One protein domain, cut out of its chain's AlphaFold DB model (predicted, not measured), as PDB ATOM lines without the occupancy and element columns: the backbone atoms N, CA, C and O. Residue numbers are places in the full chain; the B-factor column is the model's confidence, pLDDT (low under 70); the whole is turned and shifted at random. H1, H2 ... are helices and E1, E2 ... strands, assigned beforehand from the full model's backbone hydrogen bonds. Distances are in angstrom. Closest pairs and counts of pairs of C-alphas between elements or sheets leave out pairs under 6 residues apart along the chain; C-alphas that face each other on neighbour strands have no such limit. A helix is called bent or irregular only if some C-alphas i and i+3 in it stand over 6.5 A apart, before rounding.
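Overview. This is residues 9 to 159 and 257 to 296 of the 379 residues of an uncharacterized protein of Candidatus Marinimicrobia bacterium (UniProt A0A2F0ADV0). What does one see first? A twisted sheet of five strands stands at one end, with arm H1a over one face, no named helix on the other, and H4 packed on H1a away from the sheet. Arm H1b turns off toward H2, H3 and H6 at the other end, where H6 packs on H1b and H3. What is printed? The 191 residues hold six named helices and five named strands, E1 E2 H1 H2 H3 H4 H5 H6 E3 E4 E5 along the chain; the class is mixed, helices and strands, and the sheet, E1 E2 E3 E4 E5 in order, is mixed too. The whole is compact, with a radius of gyration of the C-alphas of 16.8 A and spans of 49 by 39 by 31 A.

Along the chain. Where are the strands? E1 is residues 19 to 23, 13.2 A, from C-alpha 19 at (66.415, 25.487, 7.699); E2 is 29 to 32, 9.6 A. E3 is 262 to 269, 21.6 A; E4 is 272 to 279, 17.6 A, and bends by 84 degrees at residue 276; E5 is 287 to 289, 7.3 A, ending at (52.508, 12.909, -2.991). Where are the helices? H1, residues 36 to 62, was assigned as one helix by its hydrogen bonds but is bent, with C-alphas 50 and 53 8.9 A apart: H1a is 36 to 50, 21.1 A, and H1b 53 to 62, 14.1 A. H2 is 67 to 83, 15.2 A, irregular with C-alphas 69 and 72 9.4 A apart; H3 is 86 to 99, 20.3 A; H4 is 101 to 120, 28.4 A; H5 is 128 to 133, 8.6 A; H6 is 142 to 157, 22.5 A.

Arrangement. How do the strands pair? E2 and E3 are parallel, with N 31 and O 266 2.8 A apart; E1 and E2 form an antiparallel hairpin, with N 22 and O 30 2.9 A apart. E3 E4 E5 are a meander, each strand the antiparallel neighbour of the one before, with N 267 and O 274 2.8 A apart and N 275 and O 289 2.9 A apart. What is on the sheet? H1a is on one face, making two layers, a helix layer and a sheet; the C-alphas of Ile 31 and Leu 39, the closest of E2 and H1a, are 6.7 A apart. H4 touches H1a at a steep tilt of 40 degrees, closest at C-alphas 41 and 113, 4.3 A. How do the other helices stand? The helix packing is mostly crossed: H6 touches H3 at a steep tilt of 62 degrees, closest at C-alphas 90 and 146, 4.9 A, and with residues 144 to 151 alone touches H1b, closest at C-alphas 62 and 151, 5.3 A. H2 only just touches H1b, with 3 pairs of C-alphas within 8 A, closest at C-alphas 62 and 81, 6.5 A; H5 is close to H1b but not clearly touching, closest at C-alphas 53 and 129, 7.0 A. Are the helix backbones whole? Every O i to N i+4 pair is within hydrogen-bond range in H1a, H1b, H4, H5 and H6, against 7 of 13 in H2 and 9 of 10 in H3.

Size, cuts and confidence. How large is it? The two C-alphas farthest apart, of His 72 and Asp 292, are 51.4 A apart. Is anything missing? Residues 160 to 256 are not printed, and C-alphas 159 and 257 are 19.6 A apart across the cut; of the links printed whole, none is long. Where is confidence low? Mean pLDDT of the printed part is 93.9, and residue 9 alone is under 70.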
ATOM      1  N   ASN A   9      70.752  28.817   3.750       68.62
ATOM      2  CA  ASN A   9      70.465  28.576   5.156       68.62
ATOM      3  C   ASN A   9      69.760  29.820   5.689       68.62
ATOM      4  O   ASN A   9      70.358  30.898   5.735       68.62
ATOM      5  N   ILE A  10      68.492  29.675   6.056       74.19
ATOM      6  CA  ILE A  10      67.719  30.767   6.638       74.19
ATOM      7  C   ILE A  10      67.907  30.714   8.153       74.19
ATOM      8  O   ILE A  10      67.665  29.686   8.784       74.19
ATOM      9  N   PHE A  11      68.337  31.840   8.719       70.50
ATOM     10  CA  PHE A  11      68.387  32.082  10.156       70.50
ATOM     11  C   PHE A  11      67.469  33.263  10.458       70.50
ATOM     12  O   PHE A  11      67.634  34.341   9.888       70.50
ATOM     13  N   ALA A  12      66.497  33.063  11.339       75.25
ATOM     14  CA  ALA A  12      65.610  34.114  11.815       75.25
ATOM     15  C   ALA A  12      65.370  33.914  13.310       75.25
ATOM     16  O   ALA A  12      65.398  32.784  13.787       75.25
ATOM     17  N   GLU A  13      65.105  35.000  14.039       74.00
ATOM     18  CA  GLU A  13      64.852  34.981  15.492       74.00
ATOM     19  C   GLU A  13      63.734  34.002  15.895       74.00
ATOM     20  O   GLU A  13      63.734  33.465  16.996       74.00
ATOM     21  N   TYR A  14      62.800  33.750  14.978       83.56
ATOM     22  CA  TYR A  14      61.654  32.870  15.182       83.56
ATOM     23  C   TYR A  14      61.906  31.402  14.821       83.56
ATOM     24  O   TYR A  14      61.017  30.589  15.060       83.56
ATOM     25  N   LEU A  15      63.054  31.054  14.232       90.50
ATOM     26  CA  LEU A  15      63.391  29.662  13.936       90.50
ATOM     27  C   LEU A  15      63.960  28.975  15.179       90.50
ATOM     28  O   LEU A  15      64.758  29.563  15.909       90.50
ATOM     29  N   ILE A  16      63.562  27.724  15.398       91.94
ATOM     30  CA  ILE A  16      64.102  26.880  16.471       91.94
ATOM     31  C   ILE A  16      65.461  26.308  16.045       91.94
ATOM     32  O   ILE A  16      66.417  26.337  16.818       91.94
ATOM     33  N   ASP A  17      65.552  25.840  14.800       92.00
ATOM     34  CA  ASP A  17      66.729  25.252  14.167       92.00
ATOM     35  C   ASP A  17      67.021  25.909  12.805       92.00
ATOM     36  O   ASP A  17      66.207  26.629  12.227       92.00
ATOM     37  N   SER A  18      68.201  25.639  12.239       91.69
ATOM     38  CA  SER A  18      68.515  26.063  10.870       91.69
ATOM     39  C   SER A  18      67.651  25.328   9.841       91.69
ATOM     40  O   SER A  18      67.551  24.099   9.892       91.69
ATOM     41  N   VAL A  19      67.135  26.056   8.849       95.62
ATOM     42  CA  VAL A  19      66.415  25.487   7.699       95.62
ATOM     43  C   VAL A  19      67.248  25.653   6.434       95.62
ATOM     44  O   VAL A  19      67.756  26.744   6.165       95.62
ATOM     45  N   ASN A  20      67.363  24.583   5.649       96.00
ATOM     46  CA  ASN A  20      68.058  24.588   4.364       96.00
ATOM     47  C   ASN A  20      67.042  24.601   3.217       96.00
ATOM     48  O   ASN A  20      66.168  23.737   3.150       96.00
ATOM     49  N   VAL A  21      67.179  25.562   2.303       96.75
ATOM     50  CA  VAL A  21      66.367  25.661   1.086       96.75
ATOM     51  C   VAL A  21      67.249  25.416  -0.132       96.75
ATOM     52  O   VAL A  21      68.201  26.159  -0.382       96.75
ATOM     53  N   ILE A  22      66.899  24.387  -0.904       95.75
ATOM     54  CA  ILE A  22      67.538  24.035  -2.176       95.75
ATOM     55  C   ILE A  22      66.555  24.347  -3.300       95.75
ATOM     56  O   ILE A  22      65.412  23.907  -3.249       95.75
ATOM     57  N   TRP A  23      66.992  25.079  -4.319       94.31
ATOM     58  CA  TRP A  23      66.173  25.393  -5.490       94.31
ATOM     59  C   TRP A  23      66.537  24.467  -6.649       94.31
ATOM     60  O   TRP A  23      67.723  24.295  -6.938       94.31
ATOM     61  N   ASP A  24      65.537  23.881  -7.308       93.62
ATOM     62  CA  ASP A  24      65.761  23.118  -8.541       93.62
ATOM     63  C   ASP A  24      65.893  24.031  -9.780       93.62
ATOM     64  O   ASP A  24      65.810  25.262  -9.708       93.62
ATOM     65  N   ASP A  25      66.119  23.424 -10.944       92.12
ATOM     66  CA  ASP A  25      66.268  24.110 -12.232       92.12
ATOM     67  C   ASP A  25      64.984  24.809 -12.716       92.12
ATOM     68  O   ASP A  25      65.053  25.747 -13.518       92.12
ATOM     69  N   ARG A  26      63.820  24.411 -12.191       92.75
ATOM     70  CA  ARG A  26      62.515  25.051 -12.417       92.75
ATOM     71  C   ARG A  26      62.194  26.130 -11.379       92.75
ATOM     72  O   ARG A  26      61.140  26.757 -11.478       92.75
ATOM     73  N   ARG A  27      63.108  26.394 -10.436       90.81
ATOM     74  CA  ARG A  27      62.925  27.276  -9.270       90.81
ATOM     75  C   ARG A  27      61.838  26.784  -8.307       90.81
ATOM     76  O   ARG A  27      61.155  27.597  -7.690       90.81
ATOM     77  N   VAL A  28      61.699  25.474  -8.142       96.31
ATOM     78  CA  VAL A  28      60.907  24.888  -7.057       96.31
ATOM     79  C   VAL A  28      61.757  24.853  -5.784       96.31
ATOM     80  O   VAL A  28      62.876  24.327  -5.817       96.31
ATOM     81  N   PRO A  29      61.272  25.388  -4.649       97.19
ATOM     82  CA  PRO A  29      61.983  25.280  -3.387       97.19
ATOM     83  C   PRO A  29      61.768  23.907  -2.745       97.19
ATOM     84  O   PRO A  29      60.641  23.451  -2.533       97.19
ATOM     85  N   HIS A  30      62.875  23.292  -2.346       98.00
ATOM     86  CA  HIS A  30      62.922  22.138  -1.465       98.00
ATOM     87  C   HIS A  30      63.384  22.579  -0.078       98.00
ATOM     88  O   HIS A  30      64.545  22.945   0.111       98.00
ATOM     89  N   ILE A  31      62.456  22.564   0.878       98.12
ATOM     90  CA  ILE A  31      62.635  23.073   2.237       98.12
ATOM     91  C   ILE A  31      62.904  21.896   3.173       98.12
ATOM     92  O   ILE A  31      62.049  21.028   3.341       98.12
ATOM     93  N   PHE A  32      64.078  21.883   3.799       98.06
ATOM     94  CA  PHE A  32      64.499  20.863   4.757       98.06
ATOM     95  C   PHE A  32      64.658  21.485   6.145       98.06
ATOM     96  O   PHE A  32      65.532  22.331   6.352       98.06
ATOM     97  N   ALA A  33      63.831  21.052   7.094       97.56
ATOM     98  CA  ALA A  33      63.823  21.520   8.476       97.56
ATOM     99  C   ALA A  33      63.883  20.344   9.466       97.56
ATOM    100  O   ALA A  33      63.510  19.219   9.143       97.56
ATOM    101  N   ASN A  34      64.309  20.609  10.702       97.25
ATOM    102  CA  ASN A  34      64.347  19.598  11.768       97.25
ATOM    103  C   ASN A  34      63.021  19.481  12.541       97.25
ATOM    104  O   ASN A  34      62.868  18.593  13.377       97.25
ATOM    105  N   ASN A  35      62.056  20.359  12.266       96.56
ATOM    106  CA  ASN A  35      60.741  20.378  12.897       96.56
ATOM    107  C   ASN A  35      59.700  21.041  11.970       96.56
ATOM    108  O   ASN A  35      60.046  21.789  11.054       96.56
ATOM    109  N   GLU A  36      58.416  20.756  12.196       96.00
ATOM    110  CA  GLU A  36      57.311  21.264  11.364       96.00
ATOM    111  C   GLU A  36      57.074  22.773  11.528       96.00
ATOM    112  O   GLU A  36      56.649  23.434  10.583       96.00
ATOM    113  N   HIS A  37      57.377  23.337  12.702       97.06
ATOM    114  CA  HIS A  37      57.244  24.774  12.939       97.06
ATOM    115  C   HIS A  37      58.128  25.564  11.964       97.06
ATOM    116  O   HIS A  37      57.636  26.400  11.207       97.06
ATOM    117  N   ASP A  38      59.418  25.252  11.924       97.94
ATOM    118  CA  ASP A  38      60.389  25.934  11.073       97.94
ATOM    119  C   ASP A  38      60.134  25.666   9.586       97.94
ATOM    120  O   ASP A  38      60.295  26.560   8.752       97.94
ATOM    121  N   LEU A  39      59.650  24.462   9.256       98.00
ATOM    122  CA  LEU A  39      59.215  24.106   7.908       98.00
ATOM    123  C   LEU A  39      58.096  25.033   7.411       98.00
ATOM    124  O   LEU A  39      58.218  25.633   6.340       98.00
ATOM    125  N   PHE A  40      57.014  25.183   8.184       98.12
ATOM    126  CA  PHE A  40      55.886  26.035   7.801       98.12
ATOM    127  C   PHE A  40      56.222  27.524   7.881       98.12
ATOM    128  O   PHE A  40      55.738  28.294   7.050       98.12
ATOM    129  N   PHE A  41      57.084  27.929   8.817       98.44
ATOM    130  CA  PHE A  41      57.641  29.278   8.849       98.44
ATOM    131  C   PHE A  41      58.352  29.605   7.534       98.44
ATOM    132  O   PHE A  41      58.016  30.591   6.878       98.44
ATOM    133  N   VAL A  42      59.294  28.764   7.098       98.12
ATOM    134  CA  VAL A  42      60.034  29.023   5.858       98.12
ATOM    135  C   VAL A  42      59.136  28.904   4.629       98.12
ATOM    136  O   VAL A  42      59.275  29.708   3.712       98.12
ATOM    137  N   GLN A  43      58.145  28.007   4.629       98.38
ATOM    138  CA  GLN A  43      57.128  27.975   3.574       98.38
ATOM    139  C   GLN A  43      56.403  29.328   3.444       98.38
ATOM    140  O   GLN A  43      56.287  29.861   2.340       98.38
ATOM    141  N   GLY A  44      55.953  29.912   4.561       98.38
ATOM    142  CA  GLY A  44      55.316  31.231   4.575       98.38
ATOM    143  C   GLY A  44      56.249  32.355   4.133       98.38
ATOM    144  O   GLY A  44      55.852  33.206   3.337       98.38
ATOM    145  N   TYR A  45      57.503  32.325   4.588       98.06
ATOM    146  CA  TYR A  45      58.531  33.271   4.159       98.06
ATOM    147  C   TYR A  45      58.738  33.231   2.638       98.06
ATOM    148  O   TYR A  45      58.729  34.279   1.998       98.06
ATOM    149  N   LEU A  46      58.863  32.039   2.042       97.19
ATOM    150  CA  LEU A  46      59.084  31.871   0.601       97.19
ATOM    151  C   LEU A  46      57.852  32.226  -0.239       97.19
ATOM    152  O   LEU A  46      57.982  32.895  -1.263       97.19
ATOM    153  N   HIS A  47      56.648  31.866   0.218       97.88
ATOM    154  CA  HIS A  47      55.411  32.315  -0.425       97.88
ATOM    155  C   HIS A  47      55.349  33.850  -0.493       97.88
ATOM    156  O   HIS A  47      55.012  34.413  -1.535       97.88
ATOM    157  N   ALA A  48      55.711  34.537   0.597       97.38
ATOM    158  CA  ALA A  48      55.767  35.994   0.625       97.38
ATOM    159  C   ALA A  48      56.890  36.529  -0.277       97.38
ATOM    160  O   ALA A  48      56.644  37.416  -1.092       97.38
ATOM    161  N   PHE A  49      58.089  35.948  -0.196       94.88
ATOM    162  CA  PHE A  49      59.234  36.311  -1.028       94.88
ATOM    163  C   PHE A  49      58.899  36.332  -2.522       94.88
ATOM    164  O   PHE A  49      59.198  37.310  -3.207       94.88
ATOM    165  N   ASP A  50      58.216  35.299  -3.014       93.81
ATOM    166  CA  ASP A  50      57.890  35.195  -4.436       93.81
ATOM    167  C   ASP A  50      56.598  35.928  -4.824       93.81
ATOM    168  O   ASP A  50      56.466  36.395  -5.961       93.81
ATOM    169  N   ARG A  51      55.597  35.975  -3.931       95.62
ATOM    170  CA  ARG A  51      54.196  36.262  -4.300       95.62
ATOM    171  C   ARG A  51      53.453  37.203  -3.343       95.62
ATOM    172  O   ARG A  51      52.221  37.221  -3.363       95.62
ATOM    173  N   LEU A  52      54.153  38.029  -2.555       96.44
ATOM    174  CA  LEU A  52      53.543  38.914  -1.544       96.44
ATOM    175  C   LEU A  52      52.335  39.719  -2.062       96.44
ATOM    176  O   LEU A  52      51.275  39.704  -1.437       96.44
ATOM    177  N   TRP A  53      52.460  40.373  -3.225       95.44
ATOM    178  CA  TRP A  53      51.353  41.152  -3.799       95.44
ATOM    179  C   TRP A  53      50.139  40.283  -4.150       95.44
ATOM    180  O   TRP A  53      49.006  40.654  -3.845       95.44
ATOM    181  N   GLN A  54      50.361  39.116  -4.764       95.00
ATOM    182  CA  GLN A  54      49.282  38.189  -5.118       95.00
ATOM    183  C   GLN A  54      48.514  37.750  -3.866       95.00
ATOM    184  O   GLN A  54      47.283  37.793  -3.866       95.00
ATOM    185  N   MET A  55      49.236  37.393  -2.799       96.25
ATOM    186  CA  MET A  55      48.656  37.001  -1.513       96.25
ATOM    187  C   MET A  55      47.776  38.107  -0.921       96.25
ATOM    188  O   MET A  55      46.627  37.861  -0.555       96.25
ATOM    189  N   GLU A  56      48.304  39.330  -0.834       95.69
ATOM    190  CA  GLU A  56      47.588  40.489  -0.290       95.69
ATOM    191  C   GLU A  56      46.342  40.816  -1.122       95.69
ATOM    192  O   GLU A  56      45.237  40.928  -0.592       95.69
ATOM    193  N   PHE A  57      46.494  40.899  -2.443       93.62
ATOM    194  CA  PHE A  57      45.409  41.262  -3.346       93.62
ATOM    195  C   PHE A  57      44.257  40.246  -3.305       93.62
ATOM    196  O   PHE A  57      43.091  40.644  -3.277       93.62
ATOM    197  N   GLN A  58      44.561  38.945  -3.226       92.75
ATOM    198  CA  GLN A  58      43.553  37.888  -3.088       92.75
ATOM    199  C   GLN A  58      42.738  38.026  -1.799       92.75
ATOM    200  O   GLN A  58      41.509  37.974  -1.846       92.75
ATOM    201  N   VAL A  59      43.378  38.256  -0.648       95.75
ATOM    202  CA  VAL A  59      42.645  38.380   0.625       95.75
ATOM    203  C   VAL A  59      41.921  39.719   0.761       95.75
ATOM    204  O   VAL A  59      40.869  39.773   1.399       95.75
ATOM    205  N   MET A  60      42.410  40.789   0.124       95.62
ATOM    206  CA  MET A  60      41.657  42.041  -0.007       95.62
ATOM    207  C   MET A  60      40.412  41.852  -0.878       95.62
ATOM    208  O   MET A  60      39.342  42.354  -0.536       95.62
ATOM    209  N   ALA A  61      40.521  41.091  -1.969       93.25
ATOM    210  CA  ALA A  61      39.384  40.740  -2.807       93.25
ATOM    211  C   ALA A  61      38.380  39.855  -2.062       93.25
ATOM    212  O   ALA A  61      37.182  40.118  -2.091       93.25
ATOM    213  N   ALA A  62      38.843  38.830  -1.355       93.25
ATOM    214  CA  ALA A  62      37.991  37.986  -0.524       93.25
ATOM    215  C   ALA A  62      37.263  38.812   0.546       93.25
ATOM    216  O   ALA A  62      36.054  38.715   0.710       93.25
ATOM    217  N   GLY A  63      37.995  39.687   1.234       95.38
ATOM    218  CA  GLY A  63      37.460  40.509   2.311       95.38
ATOM    219  C   GLY A  63      36.629  41.706   1.859       95.38
ATOM    220  O   GLY A  63      36.169  42.443   2.722       95.38
ATOM    221  N   GLY A  64      36.459  41.948   0.556       95.50
ATOM    222  CA  GLY A  64      35.795  43.147   0.041       95.50
ATOM    223  C   GLY A  64      36.469  44.427   0.537       95.50
ATOM    224  O   GLY A  64      35.878  45.177   1.323       95.50
ATOM    225  N   ARG A  65      37.739  44.604   0.162       97.00
ATOM    226  CA  ARG A  65      38.597  45.754   0.497       97.00
ATOM    227  C   ARG A  65      39.320  46.343  -0.722       97.00
ATOM    228  O   ARG A  65      40.226  47.157  -0.562       97.00
ATOM    229  N   LEU A  66      38.981  45.942  -1.945       95.94
ATOM    230  CA  LEU A  66      39.663  46.442  -3.141       95.94
ATOM    231  C   LEU A  66      39.444  47.947  -3.353       95.94
ATOM    232  O   LEU A  66      40.331  48.631  -3.865       95.94
ATOM    233  N   SER A  67      38.316  48.514  -2.922       96.38
ATOM    234  CA  SER A  67      38.069  49.953  -3.034       96.38
ATOM    235  C   SER A  67      39.047  50.790  -2.216       96.38
ATOM    236  O   SER A  67      39.254  51.959  -2.541       96.38
ATOM    237  N   GLU A  68      39.705  50.200  -1.216       96.69
ATOM    238  CA  GLU A  68      40.759  50.851  -0.433       96.69
ATOM    239  C   GLU A  68      41.989  51.193  -1.284       96.69
ATOM    240  O   GLU A  68      42.635  52.206  -1.031       96.69
ATOM    241  N   ILE A  69      42.276  50.402  -2.325       94.75
ATOM    242  CA  ILE A  69      43.483  50.542  -3.158       94.75
ATOM    243  C   ILE A  69      43.187  51.032  -4.582       94.75
ATOM    244  O   ILE A  69      43.981  51.793  -5.140       94.75
ATOM    245  N   ILE A  70      42.033  50.670  -5.157       92.12
ATOM    246  CA  ILE A  70      41.641  51.040  -6.534       92.12
ATOM    247  C   ILE A  70      40.399  51.947  -6.609       92.12
ATOM    248  O   ILE A  70      39.932  52.290  -7.699       92.12
ATOM    249  N   GLY A  71      39.888  52.398  -5.460       93.94
ATOM    250  CA  GLY A  71      38.832  53.407  -5.365       93.94
ATOM    251  C   GLY A  71      37.445  52.904  -5.772       93.94
ATOM    252  O   GLY A  71      37.136  51.714  -5.721       93.94
ATOM    253  N   HIS A  72      36.581  53.830  -6.196       93.31
ATOM    254  CA  HIS A  72      35.153  53.569  -6.426       93.31
ATOM    255  C   HIS A  72      34.869  52.467  -7.466       93.31
ATOM    256  O   HIS A  72      33.805  51.850  -7.437       93.31
ATOM    257  N   LYS A  73      35.816  52.173  -8.368       90.88
ATOM    258  CA  LYS A  73      35.673  51.102  -9.368       90.88
ATOM    259  C   LYS A  73      35.450  49.719  -8.744       90.88
ATOM    260  O   LYS A  73      34.842  48.874  -9.386       90.88
ATOM    261  N   ALA A  74      35.907  49.505  -7.510       91.94
ATOM    262  CA  ALA A  74      35.744  48.245  -6.792       91.94
ATOM    263  C   ALA A  74      34.622  48.245  -5.746       91.94
ATOM    264  O   ALA A  74      34.387  47.217  -5.124       91.94
ATOM    265  N   LEU A  75      33.912  49.360  -5.545       92.06
ATOM    266  CA  LEU A  75      32.951  49.479  -4.444       92.06
ATOM    267  C   LEU A  75      31.842  48.418  -4.505       92.06
ATOM    268  O   LEU A  75      31.500  47.824  -3.487       92.06
ATOM    269  N   GLU A  76      31.282  48.165  -5.688       90.00
ATOM    270  CA  GLU A  76      30.220  47.163  -5.837       90.00
ATOM    271  C   GLU A  76      30.751  45.734  -5.658       90.00
ATOM    272  O   GLU A  76      30.042  44.884  -5.124       90.00
ATOM    273  N   TYR A  77      32.020  45.492  -6.008       89.88
ATOM    274  CA  TYR A  77      32.695  44.231  -5.704       89.88
ATOM    275  C   TYR A  77      32.865  44.036  -4.204       89.88
ATOM    276  O   TYR A  77      32.480  43.001  -3.668       89.88
ATOM    277  N   ASP A  78      33.337  45.059  -3.501       93.75
ATOM    278  CA  ASP A  78      33.504  44.978  -2.059       93.75
ATOM    279  C   ASP A  78      32.171  44.759  -1.342       93.75
ATOM    280  O   ASP A  78      32.068  43.859  -0.509       93.75
ATOM    281  N   LYS A  79      31.120  45.503  -1.717       91.69
ATOM    282  CA  LYS A  79      29.764  45.298  -1.185       91.69
ATOM    283  C   LYS A  79      29.265  43.878  -1.415       91.69
ATOM    284  O   LYS A  79      28.703  43.289  -0.496       91.69
ATOM    285  N   PHE A  80      29.469  43.323  -2.611       89.88
ATOM    286  CA  PHE A  80      29.081  41.947  -2.916       89.88
ATOM    287  C   PHE A  80      29.750  40.960  -1.950       89.88
ATOM    288  O   PHE A  80      29.055  40.202  -1.274       89.88
ATOM    289  N   GLN A  81      31.071  41.056  -1.784       91.38
ATOM    290  CA  GLN A  81      31.847  40.181  -0.894       91.38
ATOM    291  C   GLN A  81      31.417  40.304   0.576       91.38
ATOM    292  O   GLN A  81      31.363  39.307   1.305       91.38
ATOM    293  N   ARG A  82      31.054  41.516   1.023       91.94
ATOM    294  CA  ARG A  82      30.473  41.725   2.359       91.94
ATOM    295  C   ARG A  82      29.106  41.064   2.506       91.94
ATOM    296  O   ARG A  82      28.855  40.421   3.523       91.94
ATOM    297  N   ARG A  83      28.239  41.197   1.500       89.69
ATOM    298  CA  ARG A  83      26.858  40.691   1.518       89.69
ATOM    299  C   ARG A  83      26.788  39.171   1.504       89.69
ATOM    300  O   ARG A  83      26.041  38.625   2.304       89.69
ATOM    301  N   ILE A  84      27.614  38.497   0.703       88.06
ATOM    302  CA  ILE A  84      27.707  37.025   0.736       88.06
ATOM    303  C   ILE A  84      28.357  36.504   2.031       88.06
ATOM    304  O   ILE A  84      28.337  35.311   2.309       88.06
ATOM    305  N   GLY A  85      28.918  37.395   2.859       90.75
ATOM    306  CA  GLY A  85      29.370  37.063   4.204       90.75
ATOM    307  C   GLY A  85      30.815  36.581   4.305       90.75
ATOM    308  O   GLY A  85      31.140  35.941   5.301       90.75
ATOM    309  N   MET A  86      31.700  36.925   3.362       93.06
ATOM    310  CA  MET A  86      33.109  36.484   3.369       93.06
ATOM    311  C   MET A  86      33.825  36.761   4.696       93.06
ATOM    312  O   MET A  86      34.490  35.890   5.253       93.06
ATOM    313  N   MET A  87      33.644  37.963   5.246       93.62
ATOM    314  CA  MET A  87      34.255  38.351   6.521       93.62
ATOM    315  C   MET A  87      33.687  37.574   7.713       93.62
ATOM    316  O   MET A  87      34.424  37.261   8.648       93.62
ATOM    317  N   ARG A  88      32.389  37.252   7.680       92.19
ATOM    318  CA  ARG A  88      31.727  36.460   8.722       92.19
ATOM    319  C   ARG A  88      32.180  35.004   8.651       92.19
ATOM    320  O   ARG A  88      32.585  34.460   9.669       92.19
ATOM    321  N   GLY A  89      32.199  34.418   7.455       93.88
ATOM    322  CA  GLY A  89      32.712  33.067   7.238       93.88
ATOM    323  C   GLY A  89      34.175  32.940   7.663       93.88
ATOM    324  O   GLY A  89      34.512  32.030   8.408       93.88
ATOM    325  N   ALA A  90      35.025  33.916   7.328       96.44
ATOM    326  CA  ALA A  90      36.420  33.923   7.772       96.44
ATOM    327  C   ALA A  90      36.559  33.994   9.305       96.44
ATOM    328  O   ALA A  90      37.495  33.422   9.862       96.44
ATOM    329  N   LYS A  91      35.634  34.670  10.001       95.44
ATOM    330  CA  LYS A  91      35.581  34.653  11.469       95.44
ATOM    331  C   LYS A  91      35.237  33.253  11.995       95.44
ATOM    332  O   LYS A  91      35.956  32.765  12.858       95.44
ATOM    333  N   SER A  92      34.213  32.597  11.451       94.94
ATOM    334  CA  SER A  92      33.832  31.231  11.848       94.94
ATOM    335  C   SER A  92      34.931  30.203  11.557       94.94
ATOM    336  O   SER A  92      35.228  29.352  12.388       94.94
ATOM    337  N   VAL A  93      35.601  30.320  10.408       95.88
ATOM    338  CA  VAL A  93      36.763  29.489  10.057       95.88
ATOM    339  C   VAL A  93      37.900  29.699  11.057       95.88
ATOM    340  O   VAL A  93      38.508  28.737  11.513       95.88
ATOM    341  N   LEU A  94      38.166  30.944  11.458       95.69
ATOM    342  CA  LEU A  94      39.182  31.235  12.467       95.69
ATOM    343  C   LEU A  94      38.834  30.637  13.840       95.69
ATOM    344  O   LEU A  94      39.729  30.148  14.523       95.69
ATOM    345  N   GLU A  95      37.563  30.662  14.242       96.00
ATOM    346  CA  GLU A  95      37.099  30.018  15.480       96.00
ATOM    347  C   GLU A  95      37.336  28.501  15.444       96.00
ATOM    348  O   GLU A  95      37.727  27.926  16.458       96.00
ATOM    349  N   TYR A  96      37.174  27.863  14.278       94.75
ATOM    350  CA  TYR A  96      37.524  26.453  14.083       94.75
ATOM    351  C   TYR A  96      39.040  26.225  14.155       94.75
ATOM    352  O   TYR A  96      39.501  25.363  14.901       94.75
ATOM    353  N   TYR A  97      39.833  27.053  13.468       93.94
ATOM    354  CA  TYR A  97      41.299  26.982  13.517       93.94
ATOM    355  C   TYR A  97      41.838  27.097  14.944       93.94
ATOM    356  O   TYR A  97      42.853  26.497  15.268       93.94
ATOM    357  N   GLN A  98      41.180  27.874  15.805       94.19
ATOM    358  CA  GLN A  98      41.589  28.051  17.198       94.19
ATOM    359  C   GLN A  98      41.315  26.830  18.085       94.19
ATOM    360  O   GLN A  98      41.937  26.716  19.142       94.19
ATOM    361  N   GLN A  99      40.405  25.943  17.682       96.00
ATOM    362  CA  GLN A  99      40.059  24.730  18.430       96.00
ATOM    363  C   GLN A  99      41.006  23.563  18.121       96.00
ATOM    364  O   GLN A  99      41.182  22.686  18.963       96.00
ATOM    365  N   ASP A 100      41.645  23.573  16.950       96.19
ATOM    366  CA  ASP A 100      42.636  22.578  16.541       96.19
ATOM    367  C   ASP A 100      44.058  23.097  16.808       96.19
ATOM    368  O   ASP A 100      44.561  24.003  16.139       96.19
ATOM    369  N   SER A 101      44.728  22.523  17.812       95.12
ATOM    370  CA  SER A 101      46.056  22.970  18.241       95.12
ATOM    371  C   SER A 101      47.147  22.755  17.187       95.12
ATOM    372  O   SER A 101      48.064  23.578  17.107       95.12
ATOM    373  N   LEU A 102      47.047  21.696  16.378       93.12
ATOM    374  CA  LEU A 102      48.007  21.371  15.319       93.12
ATOM    375  C   LEU A 102      47.836  22.313  14.124       93.12
ATOM    376  O   LEU A 102      48.809  22.844  13.581       93.12
ATOM    377  N   MET A 103      46.590  22.573  13.737       93.88
ATOM    378  CA  MET A 103      46.284  23.543  12.692       93.88
ATOM    379  C   MET A 103      46.712  24.953  13.113       93.88
ATOM    380  O   MET A 103      47.360  25.672  12.346       93.88
ATOM    381  N   LEU A 104      46.405  25.343  14.354       96.75
ATOM    382  CA  LEU A 104      46.751  26.656  14.883       96.75
ATOM    383  C   LEU A 104      48.264  26.883  14.941       96.75
ATOM    384  O   LEU A 104      48.719  27.980  14.609       96.75
ATOM    385  N   SER A 105      49.044  25.889  15.380       96.00
ATOM    386  CA  SER A 105      50.505  26.005  15.456       96.00
ATOM    387  C   SER A 105      51.120  26.170  14.064       96.00
ATOM    388  O   SER A 105      51.912  27.091  13.859       96.00
ATOM    389  N   SER A 106      50.669  25.374  13.091       96.69
ATOM    390  CA  SER A 106      51.122  25.430  11.696       96.69
ATOM    391  C   SER A 106      50.803  26.780  11.043       96.69
ATOM    392  O   SER A 106      51.670  27.418  10.443       96.69
ATOM    393  N   LEU A 107      49.574  27.278  11.220       97.94
ATOM    394  CA  LEU A 107      49.151  28.579  10.693       97.94
ATOM    395  C   LEU A 107      49.904  29.749  11.335       97.94
ATOM    396  O   LEU A 107      50.199  30.733  10.653       97.94
ATOM    397  N   LYS A 108      50.207  29.674  12.637       97.75
ATOM    398  CA  LYS A 108      51.006  30.692  13.335       97.75
ATOM    399  C   LYS A 108      52.440  30.713  12.826       97.75
ATOM    400  O   LYS A 108      52.927  31.793  12.508       97.75
ATOM    401  N   ALA A 109      53.079  29.550  12.703       98.06
ATOM    402  CA  ALA A 109      54.431  29.440  12.168       98.06
ATOM    403  C   ALA A 109      54.511  30.037  10.754       98.06
ATOM    404  O   ALA A 109      55.296  30.952  10.510       98.06
ATOM    405  N   TYR A 110      53.594  29.626   9.874       98.56
ATOM    406  CA  TYR A 110      53.444  30.181   8.528       98.56
ATOM    407  C   TYR A 110      53.263  31.705   8.532       98.56
ATOM    408  O   TYR A 110      53.965  32.429   7.828       98.56
ATOM    409  N   THR A 111      52.340  32.209   9.356       98.19
ATOM    410  CA  THR A 111      52.056  33.647   9.466       98.19
ATOM    411  C   THR A 111      53.281  34.432   9.929       98.19
ATOM    412  O   THR A 111      53.557  35.503   9.392       98.19
ATOM    413  N   ASN A 112      54.037  33.897  10.891       98.06
ATOM    414  CA  ASN A 112      55.275  34.510  11.359       98.06
ATOM    415  C   ASN A 112      56.313  34.576  10.236       98.06
ATOM    416  O   ASN A 112      56.912  35.627  10.056       98.06
ATOM    417  N   GLY A 113      56.452  33.520   9.431       98.25
ATOM    418  CA  GLY A 113      57.343  33.507   8.269       98.25
ATOM    419  C   GLY A 113      57.011  34.583   7.237       98.25
ATOM    420  O   GLY A 113      57.888  35.347   6.828       98.25
ATOM    421  N   VAL A 114      55.726  34.710   6.877       98.50
ATOM    422  CA  VAL A 114      55.247  35.784   5.987       98.50
ATOM    423  C   VAL A 114      55.591  37.158   6.571       98.50
ATOM    424  O   VAL A 114      56.124  38.020   5.874       98.50
ATOM    425  N   ASN A 115      55.324  37.362   7.862       98.25
ATOM    426  CA  ASN A 115      55.580  38.635   8.532       98.25
ATOM    427  C   ASN A 115      57.068  38.946   8.671       98.25
ATOM    428  O   ASN A 115      57.453  40.104   8.548       98.25
ATOM    429  N   THR A 116      57.922  37.943   8.870       97.31
ATOM    430  CA  THR A 116      59.375  38.127   8.857       97.31
ATOM    431  C   THR A 116      59.846  38.639   7.500       97.31
ATOM    432  O   THR A 116      60.653  39.566   7.468       97.31
ATOM    433  N   TYR A 117      59.308  38.121   6.391       96.50
ATOM    434  CA  TYR A 117      59.611  38.679   5.073       96.50
ATOM    435  C   TYR A 117      59.105  40.122   4.939       96.50
ATOM    436  O   TYR A 117      59.896  41.005   4.622       96.50
ATOM    437  N   ILE A 118      57.831  40.388   5.260       96.94
ATOM    438  CA  ILE A 118      57.244  41.741   5.196       96.94
ATOM    439  C   ILE A 118      58.085  42.750   5.992       96.94
ATOM    440  O   ILE A 118      58.396  43.824   5.486       96.94
ATOM    441  N   ASN A 119      58.491  42.393   7.211       96.31
ATOM    442  CA  ASN A 119      59.260  43.263   8.103       96.31
ATOM    443  C   ASN A 119      60.715  43.464   7.659       96.31
ATOM    444  O   ASN A 119      61.360  44.401   8.122       96.31
ATOM    445  N   SER A 120      61.239  42.599   6.785       94.62
ATOM    446  CA  SER A 120      62.586  42.747   6.224       94.62
ATOM    447  C   SER A 120      62.660  43.765   5.086       94.62
ATOM    448  O   SER A 120      63.754  44.207   4.740       94.62
ATOM    449  N   LEU A 121      61.512  44.138   4.507       94.50
ATOM    450  CA  LEU A 121      61.449  45.017   3.347       94.50
ATOM    451  C   LEU A 121      61.532  46.493   3.740       94.50
ATOM    452  O   LEU A 121      60.777  46.982   4.580       94.50
ATOM    453  N   THR A 122      62.370  47.238   3.029       95.25
ATOM    454  CA  THR A 122      62.271  48.699   2.940       95.25
ATOM    455  C   THR A 122      61.343  49.109   1.788       95.25
ATOM    456  O   THR A 122      61.052  48.324   0.884       95.25
ATOM    457  N   ILE A 123      60.861  50.357   1.784       92.69
ATOM    458  CA  ILE A 123      59.900  50.855   0.775       92.69
ATOM    459  C   ILE A 123      60.428  50.673  -0.663       92.69
ATOM    460  O   ILE A 123      59.677  50.329  -1.578       92.69
ATOM    461  N   ASP A 124      61.729  50.866  -0.885       94.25
ATOM    462  CA  ASP A 124      62.389  50.670  -2.178       94.25
ATOM    463  C   ASP A 124      62.466  49.196  -2.608       94.25
ATOM    464  O   ASP A 124      62.594  48.922  -3.803       94.25
ATOM    465  N   GLN A 125      62.277  48.249  -1.687       94.69
ATOM    466  CA  GLN A 125      62.242  46.810  -1.955       94.69
ATOM    467  C   GLN A 125      60.828  46.262  -2.173       94.69
ATOM    468  O   GLN A 125      60.686  45.127  -2.620       94.69
ATOM    469  N   TYR A 126      59.774  47.049  -1.922       95.31
ATOM    470  CA  TYR A 126      58.405  46.586  -2.162       95.31
ATOM    471  C   TYR A 126      58.196  46.163  -3.628       95.31
ATOM    472  O   TYR A 126      58.730  46.827  -4.535       95.31
ATOM    473  N   PRO A 127      57.383  45.116  -3.883       93.62
ATOM    474  CA  PRO A 127      56.906  44.814  -5.229       93.62
ATOM    475  C   PRO A 127      56.293  46.053  -5.895       93.62
ATOM    476  O   PRO A 127      55.786  46.960  -5.228       93.62
ATOM    477  N   ILE A 128      56.386  46.131  -7.223       94.06
ATOM    478  CA  ILE A 128      56.067  47.356  -7.969       94.06
ATOM    479  C   ILE A 128      54.610  47.795  -7.784       94.06
ATOM    480  O   ILE A 128      54.328  48.991  -7.757       94.06
ATOM    481  N   GLU A 129      53.693  46.852  -7.600       94.19
ATOM    482  CA  GLU A 129      52.264  47.092  -7.438       94.19
ATOM    483  C   GLU A 129      51.965  47.934  -6.193       94.19
ATOM    484  O   GLU A 129      51.189  48.885  -6.278       94.19
ATOM    485  N   TYR A 130      52.653  47.665  -5.079       96.06
ATOM    486  CA  TYR A 130      52.572  48.466  -3.853       96.06
ATOM    487  C   TYR A 130      52.981  49.923  -4.103       96.06
ATOM    488  O   TYR A 130      52.278  50.852  -3.708       96.06
ATOM    489  N   LYS A 131      54.080  50.134  -4.837       94.69
ATOM    490  CA  LYS A 131      54.595  51.473  -5.166       94.69
ATOM    491  C   LYS A 131      53.653  52.232  -6.101       94.69
ATOM    492  O   LYS A 131      53.383  53.406  -5.876       94.69
ATOM    493  N   LEU A 132      53.131  51.565  -7.133       93.38
ATOM    494  CA  LEU A 132      52.186  52.159  -8.085       93.38
ATOM    495  C   LEU A 132      50.859  52.530  -7.423       93.38
ATOM    496  O   LEU A 132      50.241  53.535  -7.778       93.38
ATOM    497  N   LEU A 133      50.411  51.714  -6.472       92.62
ATOM    498  CA  LEU A 133      49.159  51.925  -5.766       92.62
ATOM    499  C   LEU A 133      49.320  52.769  -4.502       92.62
ATOM    500  O   LEU A 133      48.298  53.028  -3.879       92.62
ATOM    501  N   ASP A 134      50.514  53.265  -4.169       92.19
ATOM    502  CA  ASP A 134      50.771  54.010  -2.926       92.19
ATOM    503  C   ASP A 134      50.183  53.281  -1.702       92.19
ATOM    504  O   ASP A 134      49.379  53.806  -0.933       92.19
ATOM    505  N   TYR A 135      50.509  51.994  -1.609       94.06
ATOM    506  CA  TYR A 135      50.011  51.072  -0.600       94.06
ATOM    507  C   TYR A 135      51.190  50.293  -0.022       94.06
ATOM    508  O   TYR A 135      52.099  49.910  -0.753       94.06
ATOM    509  N   ALA A 136      51.191  50.051   1.287       95.69
ATOM    510  CA  ALA A 136      52.211  49.247   1.956       95.69
ATOM    511  C   ALA A 136      51.638  47.867   2.323       95.69
ATOM    512  O   ALA A 136      50.455  47.795   2.665       95.69
ATOM    513  N   PRO A 137      52.441  46.787   2.282       96.81
ATOM    514  CA  PRO A 137      51.995  45.467   2.711       96.81
ATOM    515  C   PRO A 137      51.535  45.492   4.172       96.81
ATOM    516  O   PRO A 137      52.199  46.050   5.048       96.81
ATOM    517  N   GLU A 138      50.388  44.872   4.439       97.44
ATOM    518  CA  GLU A 138      49.849  44.724   5.787       97.44
ATOM    519  C   GLU A 138      50.369  43.429   6.414       97.44
ATOM    520  O   GLU A 138      50.460  42.408   5.732       97.44
ATOM    521  N   GLN A 139      50.579  43.419   7.736       98.00
ATOM    522  CA  GLN A 139      50.899  42.181   8.454       98.00
ATOM    523  C   GLN A 139      49.914  41.063   8.082       98.00
ATOM    524  O   GLN A 139      48.688  41.239   8.055       98.00
ATOM    525  N   TRP A 140      50.464  39.893   7.789       98.38
ATOM    526  CA  TRP A 140      49.713  38.670   7.616       98.38
ATOM    527  C   TRP A 140      49.114  38.248   8.954       98.38
ATOM    528  O   TRP A 140      49.762  38.292   9.999       98.38
ATOM    529  N   THR A 141      47.842  37.867   8.939       98.00
ATOM    530  CA  THR A 141      47.104  37.468  10.143       98.00
ATOM    531  C   THR A 141      46.423  36.132   9.896       98.00
ATOM    532  O   THR A 141      46.090  35.817   8.755       98.00
ATOM    533  N   LEU A 142      46.099  35.390  10.957       97.69
ATOM    534  CA  LEU A 142      45.315  34.150  10.834       97.69
ATOM    535  C   LEU A 142      43.971  34.375  10.118       97.69
ATOM    536  O   LEU A 142      43.487  33.508   9.396       97.69
ATOM    537  N   ARG A 143      43.388  35.576  10.252       97.50
ATOM    538  CA  ARG A 143      42.191  35.973   9.502       97.50
ATOM    539  C   ARG A 143      42.444  36.055   7.993       97.50
ATOM    540  O   ARG A 143      41.545  35.719   7.234       97.50
ATOM    541  N   LYS A 144      43.629  36.489   7.545       97.81
ATOM    542  CA  LYS A 144      43.996  36.472   6.118       97.81
ATOM    543  C   LYS A 144      44.114  35.029   5.597       97.81
ATOM    544  O   LYS A 144      43.602  34.755   4.519       97.81
ATOM    545  N   CYS A 145      44.636  34.093   6.398       97.50
ATOM    546  CA  CYS A 145      44.589  32.658   6.070       97.50
ATOM    547  C   CYS A 145      43.140  32.152   5.919       97.50
ATOM    548  O   CYS A 145      42.807  31.471   4.952       97.50
ATOM    549  N   ALA A 146      42.254  32.522   6.850       97.69
ATOM    550  CA  ALA A 146      40.836  32.161   6.787       97.69
ATOM    551  C   ALA A 146      40.107  32.802   5.589       97.69
ATOM    552  O   ALA A 146      39.254  32.169   4.973       97.69
ATOM    553  N   LEU A 147      40.458  34.036   5.214       96.88
ATOM    554  CA  LEU A 147      39.910  34.703   4.029       96.88
ATOM    555  C   LEU A 147      40.321  34.014   2.728       96.88
ATOM    556  O   LEU A 147      39.496  33.915   1.825       96.88
ATOM    557  N   LEU A 148      41.554  33.511   2.634       94.88
ATOM    558  CA  LEU A 148      41.970  32.705   1.486       94.88
ATOM    559  C   LEU A 148      41.151  31.413   1.387       94.88
ATOM    560  O   LEU A 148      40.698  31.060   0.302       94.88
ATOM    561  N   TYR A 149      40.919  30.731   2.511       94.12
ATOM    562  CA  TYR A 149      40.048  29.556   2.535       94.12
ATOM    563  C   TYR A 149      38.634  29.898   2.042       94.12
ATOM    564  O   TYR A 149      38.113  29.228   1.155       94.12
ATOM    565  N   MET A 150      38.042  30.985   2.549       94.00
ATOM    566  CA  MET A 150      36.723  31.456   2.107       94.00
ATOM    567  C   MET A 150      36.689  31.799   0.613       94.00
ATOM    568  O   MET A 150      35.720  31.480  -0.072       94.00
ATOM    569  N   TYR A 151      37.752  32.421   0.098       90.44
ATOM    570  CA  TYR A 151      37.896  32.718  -1.324       90.44
ATOM    571  C   TYR A 151      37.869  31.445  -2.173       90.44
ATOM    572  O   TYR A 151      37.121  31.377  -3.146       90.44
ATOM    573  N   MET A 152      38.630  30.424  -1.774       88.38
ATOM    574  CA  MET A 152      38.658  29.139  -2.472       88.38
ATOM    575  C   MET A 152      37.336  28.384  -2.364       88.38
ATOM    576  O   MET A 152      36.891  27.811  -3.353       88.38
ATOM    577  N   ALA A 153      36.685  28.413  -1.199       88.88
ATOM    578  CA  ALA A 153      35.359  27.828  -1.027       88.88
ATOM    579  C   ALA A 153      34.364  28.454  -2.013       88.88
ATOM    580  O   ALA A 153      33.706  27.743  -2.762       88.88
ATOM    581  N   TRP A 154      34.331  29.784  -2.108       86.19
ATOM    582  CA  TRP A 154      33.462  30.475  -3.058       86.19
ATOM    583  C   TRP A 154      33.803  30.197  -4.525       86.19
ATOM    584  O   TRP A 154      32.898  30.003  -5.332       86.19
ATOM    585  N   GLU A 155      35.085  30.152  -4.893       82.25
ATOM    586  CA  GLU A 155      35.482  29.847  -6.277       82.25
ATOM    587  C   GLU A 155      35.049  28.434  -6.696       82.25
ATOM    588  O   GLU A 155      34.679  28.216  -7.850       82.25
ATOM    589  N   LEU A 156      35.051  27.481  -5.760       81.56
ATOM    590  CA  LEU A 156      34.739  26.078  -6.034       81.56
ATOM    591  C   LEU A 156      33.257  25.728  -5.852       81.56
ATOM    592  O   LEU A 156      32.788  24.792  -6.497       81.56
ATOM    593  N   SER A 157      32.520  26.456  -5.012       82.94
ATOM    594  CA  SER A 157      31.142  26.109  -4.642       82.94
ATOM    595  C   SER A 157      30.147  27.273  -4.695       82.94
ATOM    596  O   SER A 157      29.007  27.132  -4.266       82.94
ATOM    597  N   GLY A 158      30.560  28.442  -5.187       79.06
ATOM    598  CA  GLY A 158      29.721  29.643  -5.259       79.06
ATOM    599  C   GLY A 158      28.774  29.696  -6.464       79.06
ATOM    600  O   GLY A 158      28.040  30.671  -6.620       79.06
ATOM    601  N   SER A 159      28.812  28.700  -7.355       76.19
ATOM    602  CA  SER A 159      27.906  28.602  -8.506       76.19
ATOM    603  C   SER A 159      26.663  27.787  -8.169       76.19
ATOM    604  O   SER A 159      26.780  26.726  -7.572       76.19
ATOM    605  N   THR A 257      45.603  32.254 -14.583       80.06
ATOM    606  CA  THR A 257      46.047  33.554 -14.089       80.06
ATOM    607  C   THR A 257      47.558  33.682 -14.204       80.06
ATOM    608  O   THR A 257      48.295  32.695 -14.179       80.06
ATOM    609  N   LEU A 258      48.034  34.921 -14.309       80.50
ATOM    610  CA  LEU A 258      49.443  35.247 -14.149       80.50
ATOM    611  C   LEU A 258      49.570  36.242 -12.985       80.50
ATOM    612  O   LEU A 258      49.099  37.372 -13.127       80.50
ATOM    613  N   PRO A 259      50.197  35.859 -11.861       83.81
ATOM    614  CA  PRO A 259      50.756  34.535 -11.557       83.81
ATOM    615  C   PRO A 259      49.736  33.395 -11.413       83.81
ATOM    616  O   PRO A 259      48.554  33.639 -11.170       83.81
ATOM    617  N   SER A 260      50.217  32.151 -11.527       88.94
ATOM    618  CA  SER A 260      49.428  30.942 -11.238       88.94
ATOM    619  C   SER A 260      48.939  30.939  -9.787       88.94
ATOM    620  O   SER A 260      49.602  31.481  -8.901       88.94
ATOM    621  N   ILE A 261      47.786  30.317  -9.542       88.19
ATOM    622  CA  ILE A 261      47.269  30.088  -8.188       88.19
ATOM    623  C   ILE A 261      48.088  29.043  -7.416       88.19
ATOM    624  O   ILE A 261      48.213  29.137  -6.196       88.19
ATOM    625  N   TRP A 262      48.656  28.073  -8.133       93.44
ATOM    626  CA  TRP A 262      49.448  26.993  -7.560       93.44
ATOM    627  C   TRP A 262      50.905  27.412  -7.390       93.44
ATOM    628  O   TRP A 262      51.507  27.982  -8.305       93.44
ATOM    629  N   TYR A 263      51.469  27.073  -6.234       95.94
ATOM    630  CA  TYR A 263      52.890  27.210  -5.941       95.94
ATOM    631  C   TYR A 263      53.485  25.819  -5.717       95.94
ATOM    632  O   TYR A 263      53.102  25.131  -4.778       95.94
ATOM    633  N   GLU A 264      54.377  25.375  -6.600       97.44
ATOM    634  CA  GLU A 264      55.038  24.073  -6.469       97.44
ATOM    635  C   GLU A 264      56.122  24.151  -5.386       97.44
ATOM    636  O   GLU A 264      56.906  25.100  -5.374       97.44
ATOM    637  N   ASN A 265      56.155  23.195  -4.458       98.19
ATOM    638  CA  ASN A 265      57.167  23.112  -3.406       98.19
ATOM    639  C   ASN A 265      57.342  21.686  -2.871       98.19
ATOM    640  O   ASN A 265      56.512  20.794  -3.060       98.19
ATOM    641  N   HIS A 266      58.461  21.493  -2.178       98.56
ATOM    642  CA  HIS A 266      58.785  20.273  -1.459       98.56
ATOM    643  C   HIS A 266      59.067  20.594   0.002       98.56
ATOM    644  O   HIS A 266      59.919  21.430   0.306       98.56
ATOM    645  N   LEU A 267      58.358  19.922   0.900       98.62
ATOM    646  CA  LEU A 267      58.405  20.163   2.332       98.62
ATOM    647  C   LEU A 267      58.946  18.922   3.045       98.62
ATOM    648  O   LEU A 267      58.346  17.853   2.940       98.62
ATOM    649  N   VAL A 268      60.060  19.057   3.772       98.44
ATOM    650  CA  VAL A 268      60.715  17.949   4.481       98.44
ATOM    651  C   VAL A 268      61.023  18.318   5.934       98.44
ATOM    652  O   VAL A 268      61.779  19.245   6.211       98.44
ATOM    653  N   ALA A 269      60.471  17.534   6.855       97.19
ATOM    654  CA  ALA A 269      60.728  17.497   8.292       97.19
ATOM    655  C   ALA A 269      60.682  16.026   8.781       97.19
ATOM    656  O   ALA A 269      60.260  15.152   8.022       97.19
ATOM    657  N   PRO A 270      61.083  15.693  10.026       95.50
ATOM    658  CA  PRO A 270      61.177  14.296  10.474       95.50
ATOM    659  C   PRO A 270      59.922  13.433  10.258       95.50
ATOM    660  O   PRO A 270      60.049  12.251   9.952       95.50
ATOM    661  N   ASN A 271      58.724  14.023  10.362       89.75
ATOM    662  CA  ASN A 271      57.443  13.323  10.197       89.75
ATOM    663  C   ASN A 271      56.671  13.732   8.930       89.75
ATOM    664  O   ASN A 271      55.542  13.289   8.729       89.75
ATOM    665  N   LEU A 272      57.259  14.569   8.071       95.00
ATOM    666  CA  LEU A 272      56.589  15.135   6.905       95.00
ATOM    667  C   LEU A 272      57.564  15.178   5.735       95.00
ATOM    668  O   LEU A 272      58.611  15.799   5.814       95.00
ATOM    669  N   ASN A 273      57.223  14.525   4.634       97.88
ATOM    670  CA  ASN A 273      57.985  14.613   3.394       97.88
ATOM    671  C   ASN A 273      56.985  14.628   2.245       97.88
ATOM    672  O   ASN A 273      56.494  13.568   1.873       97.88
ATOM    673  N   SER A 274      56.608  15.807   1.760       98.12
ATOM    674  CA  SER A 274      55.586  15.956   0.723       98.12
ATOM    675  C   SER A 274      56.044  16.872  -0.401       98.12
ATOM    676  O   SER A 274      56.625  17.931  -0.170       98.12
ATOM    677  N   TYR A 275      55.755  16.458  -1.631       98.50
ATOM    678  CA  TYR A 275      56.012  17.217  -2.849       98.50
ATOM    679  C   TYR A 275      54.697  17.469  -3.574       98.50
ATOM    680  O   TYR A 275      53.888  16.551  -3.731       98.50
ATOM    681  N   GLY A 276      54.488  18.686  -4.060       98.00
ATOM    682  CA  GLY A 276      53.325  19.000  -4.874       98.00
ATOM    683  C   GLY A 276      53.092  20.493  -4.967       98.00
ATOM    684  O   GLY A 276      54.040  21.264  -5.075       98.00
ATOM    685  N   VAL A 277      51.826  20.898  -4.930       97.00
ATOM    686  CA  VAL A 277      51.426  22.304  -4.998       97.00
ATOM    687  C   VAL A 277      50.692  22.754  -3.738       97.00
ATOM    688  O   VAL A 277      49.813  22.064  -3.216       97.00
ATOM    689  N   SER A 278      51.037  23.946  -3.264       96.44
ATOM    690  CA  SER A 278      50.375  24.676  -2.187       96.44
ATOM    691  C   SER A 278      49.544  25.841  -2.733       96.44
ATOM    692  O   SER A 278      49.693  26.272  -3.881       96.44
ATOM    693  N   LEU A 279      48.665  26.365  -1.876       93.81
ATOM    694  CA  LEU A 279      48.007  27.655  -2.073       93.81
ATOM    695  C   LEU A 279      48.756  28.743  -1.298       93.81
ATOM    696  O   LEU A 279      49.204  28.541  -0.169       93.81
ATOM    697  N   LEU A 280      48.860  29.925  -1.894       93.69
ATOM    698  CA  LEU A 280      49.574  31.060  -1.316       93.69
ATOM    699  C   LEU A 280      48.748  31.731  -0.217       93.69
ATOM    700  O   LEU A 280      47.738  32.367  -0.494       93.69
ATOM    701  N   GLY A 281      49.203  31.630   1.031       93.56
ATOM    702  CA  GLY A 281      48.562  32.238   2.204       93.56
ATOM    703  C   GLY A 281      48.132  31.244   3.282       93.56
ATOM    704  O   GLY A 281      47.662  31.679   4.334       93.56
ATOM    705  N   VAL A 282      48.338  29.944   3.054       94.25
ATOM    706  CA  VAL A 282      48.155  28.853   4.025       94.25
ATOM    707  C   VAL A 282      49.310  27.839   3.919       94.25
ATOM    708  O   VAL A 282      49.927  27.748   2.855       94.25
ATOM    709  N   PRO A 283      49.633  27.099   4.999       96.31
ATOM    710  CA  PRO A 283      50.670  26.070   4.972       96.31
ATOM    711  C   PRO A 283      50.218  24.784   4.257       96.31
ATOM    712  O   PRO A 283      49.035  24.612   3.961       96.31
ATOM    713  N   CYS A 284      51.171  23.860   4.078       95.69
ATOM    714  CA  CYS A 284      51.021  22.499   3.537       95.69
ATOM    715  C   CYS A 284      50.913  22.392   2.004       95.69
ATOM    716  O   CYS A 284      50.702  23.372   1.290       95.69
ATOM    717  N   VAL A 285      51.085  21.160   1.510       97.56
ATOM    718  CA  VAL A 285      50.842  20.747   0.119       97.56
ATOM    719  C   VAL A 285      49.382  20.303  -0.008       97.56
ATOM    720  O   VAL A 285      48.940  19.416   0.720       97.56
ATOM    721  N   ILE A 286      48.634  20.911  -0.930       95.31
ATOM    722  CA  ILE A 286      47.197  20.665  -1.131       95.31
ATOM    723  C   ILE A 286      46.963  19.497  -2.094       95.31
ATOM    724  O   ILE A 286      46.108  18.654  -1.842       95.31
ATOM    725  N   ILE A 287      47.747  19.427  -3.169       96.75
ATOM    726  CA  ILE A 287      47.743  18.335  -4.151       96.75
ATOM    727  C   ILE A 287      49.180  17.863  -4.288       96.75
ATOM    728  O   ILE A 287      50.063  18.689  -4.522       96.75
ATOM    729  N   GLY A 288      49.432  16.566  -4.149       97.50
ATOM    730  CA  GLY A 288      50.802  16.077  -4.157       97.50
ATOM    731  C   GLY A 288      50.948  14.607  -3.814       97.50
ATOM    732  O   GLY A 288      50.035  13.797  -3.967       97.50
ATOM    733  N   TYR A 289      52.148  14.261  -3.378       97.69
ATOM    734  CA  TYR A 289      52.508  12.909  -2.991       97.69
ATOM    735  C   TYR A 289      53.622  12.918  -1.947       97.69
ATOM    736  O   TYR A 289      54.291  13.926  -1.707       97.69
ATOM    737  N   ASN A 290      53.811  11.766  -1.321       96.94
ATOM    738  CA  ASN A 290      54.960  11.446  -0.492       96.94
ATOM    739  C   ASN A 290      55.481  10.048  -0.858       96.94
ATOM    740  O   ASN A 290      55.093   9.471  -1.875       96.94
ATOM    741  N   LYS A 291      56.382   9.499  -0.039       93.88
ATOM    742  CA  LYS A 291      56.969   8.171  -0.274       93.88
ATOM    743  C   LYS A 291      55.954   7.013  -0.216       93.88
ATOM    744  O   LYS A 291      56.265   5.939  -0.721       93.88
ATOM    745  N   ASP A 292      54.795   7.212   0.415       93.75
ATOM    746  CA  ASP A 292      53.817   6.162   0.727       93.75
ATOM    747  C   ASP A 292      52.483   6.328  -0.029       93.75
ATOM    748  O   ASP A 292      51.857   5.331  -0.385       93.75
ATOM    749  N   ILE A 293      52.029   7.564  -0.276       95.44
ATOM    750  CA  ILE A 293      50.729   7.882  -0.889       95.44
ATOM    751  C   ILE A 293      50.809   9.071  -1.856       95.44
ATOM    752  O   ILE A 293      51.681   9.932  -1.745       95.44
ATOM    753  N   ALA A 294      49.832   9.158  -2.759       96.25
ATOM    754  CA  ALA A 294      49.556  10.331  -3.584       96.25
ATOM    755  C   ALA A 294      48.093  10.753  -3.409       96.25
ATOM    756  O   ALA A 294      47.220   9.901  -3.225       96.25
ATOM    757  N   TRP A 295      47.820  12.053  -3.470       96.50
ATOM    758  CA  TRP A 295      46.477  12.610  -3.346       96.50
ATOM    759  C   TRP A 295      46.275  13.779  -4.303       96.50
ATOM    760  O   TRP A 295      47.198  14.497  -4.689       96.50
ATOM    761  N   GLY A 296      45.021  13.978  -4.676       93.69
ATOM    762  CA  GLY A 296      44.607  15.063  -5.540       93.69
ATOM    763  C   GLY A 296      43.132  15.352  -5.353       93.69
ATOM    764  O   GLY A 296      42.430  14.626  -4.650       93.69
TER     765      GLY A 296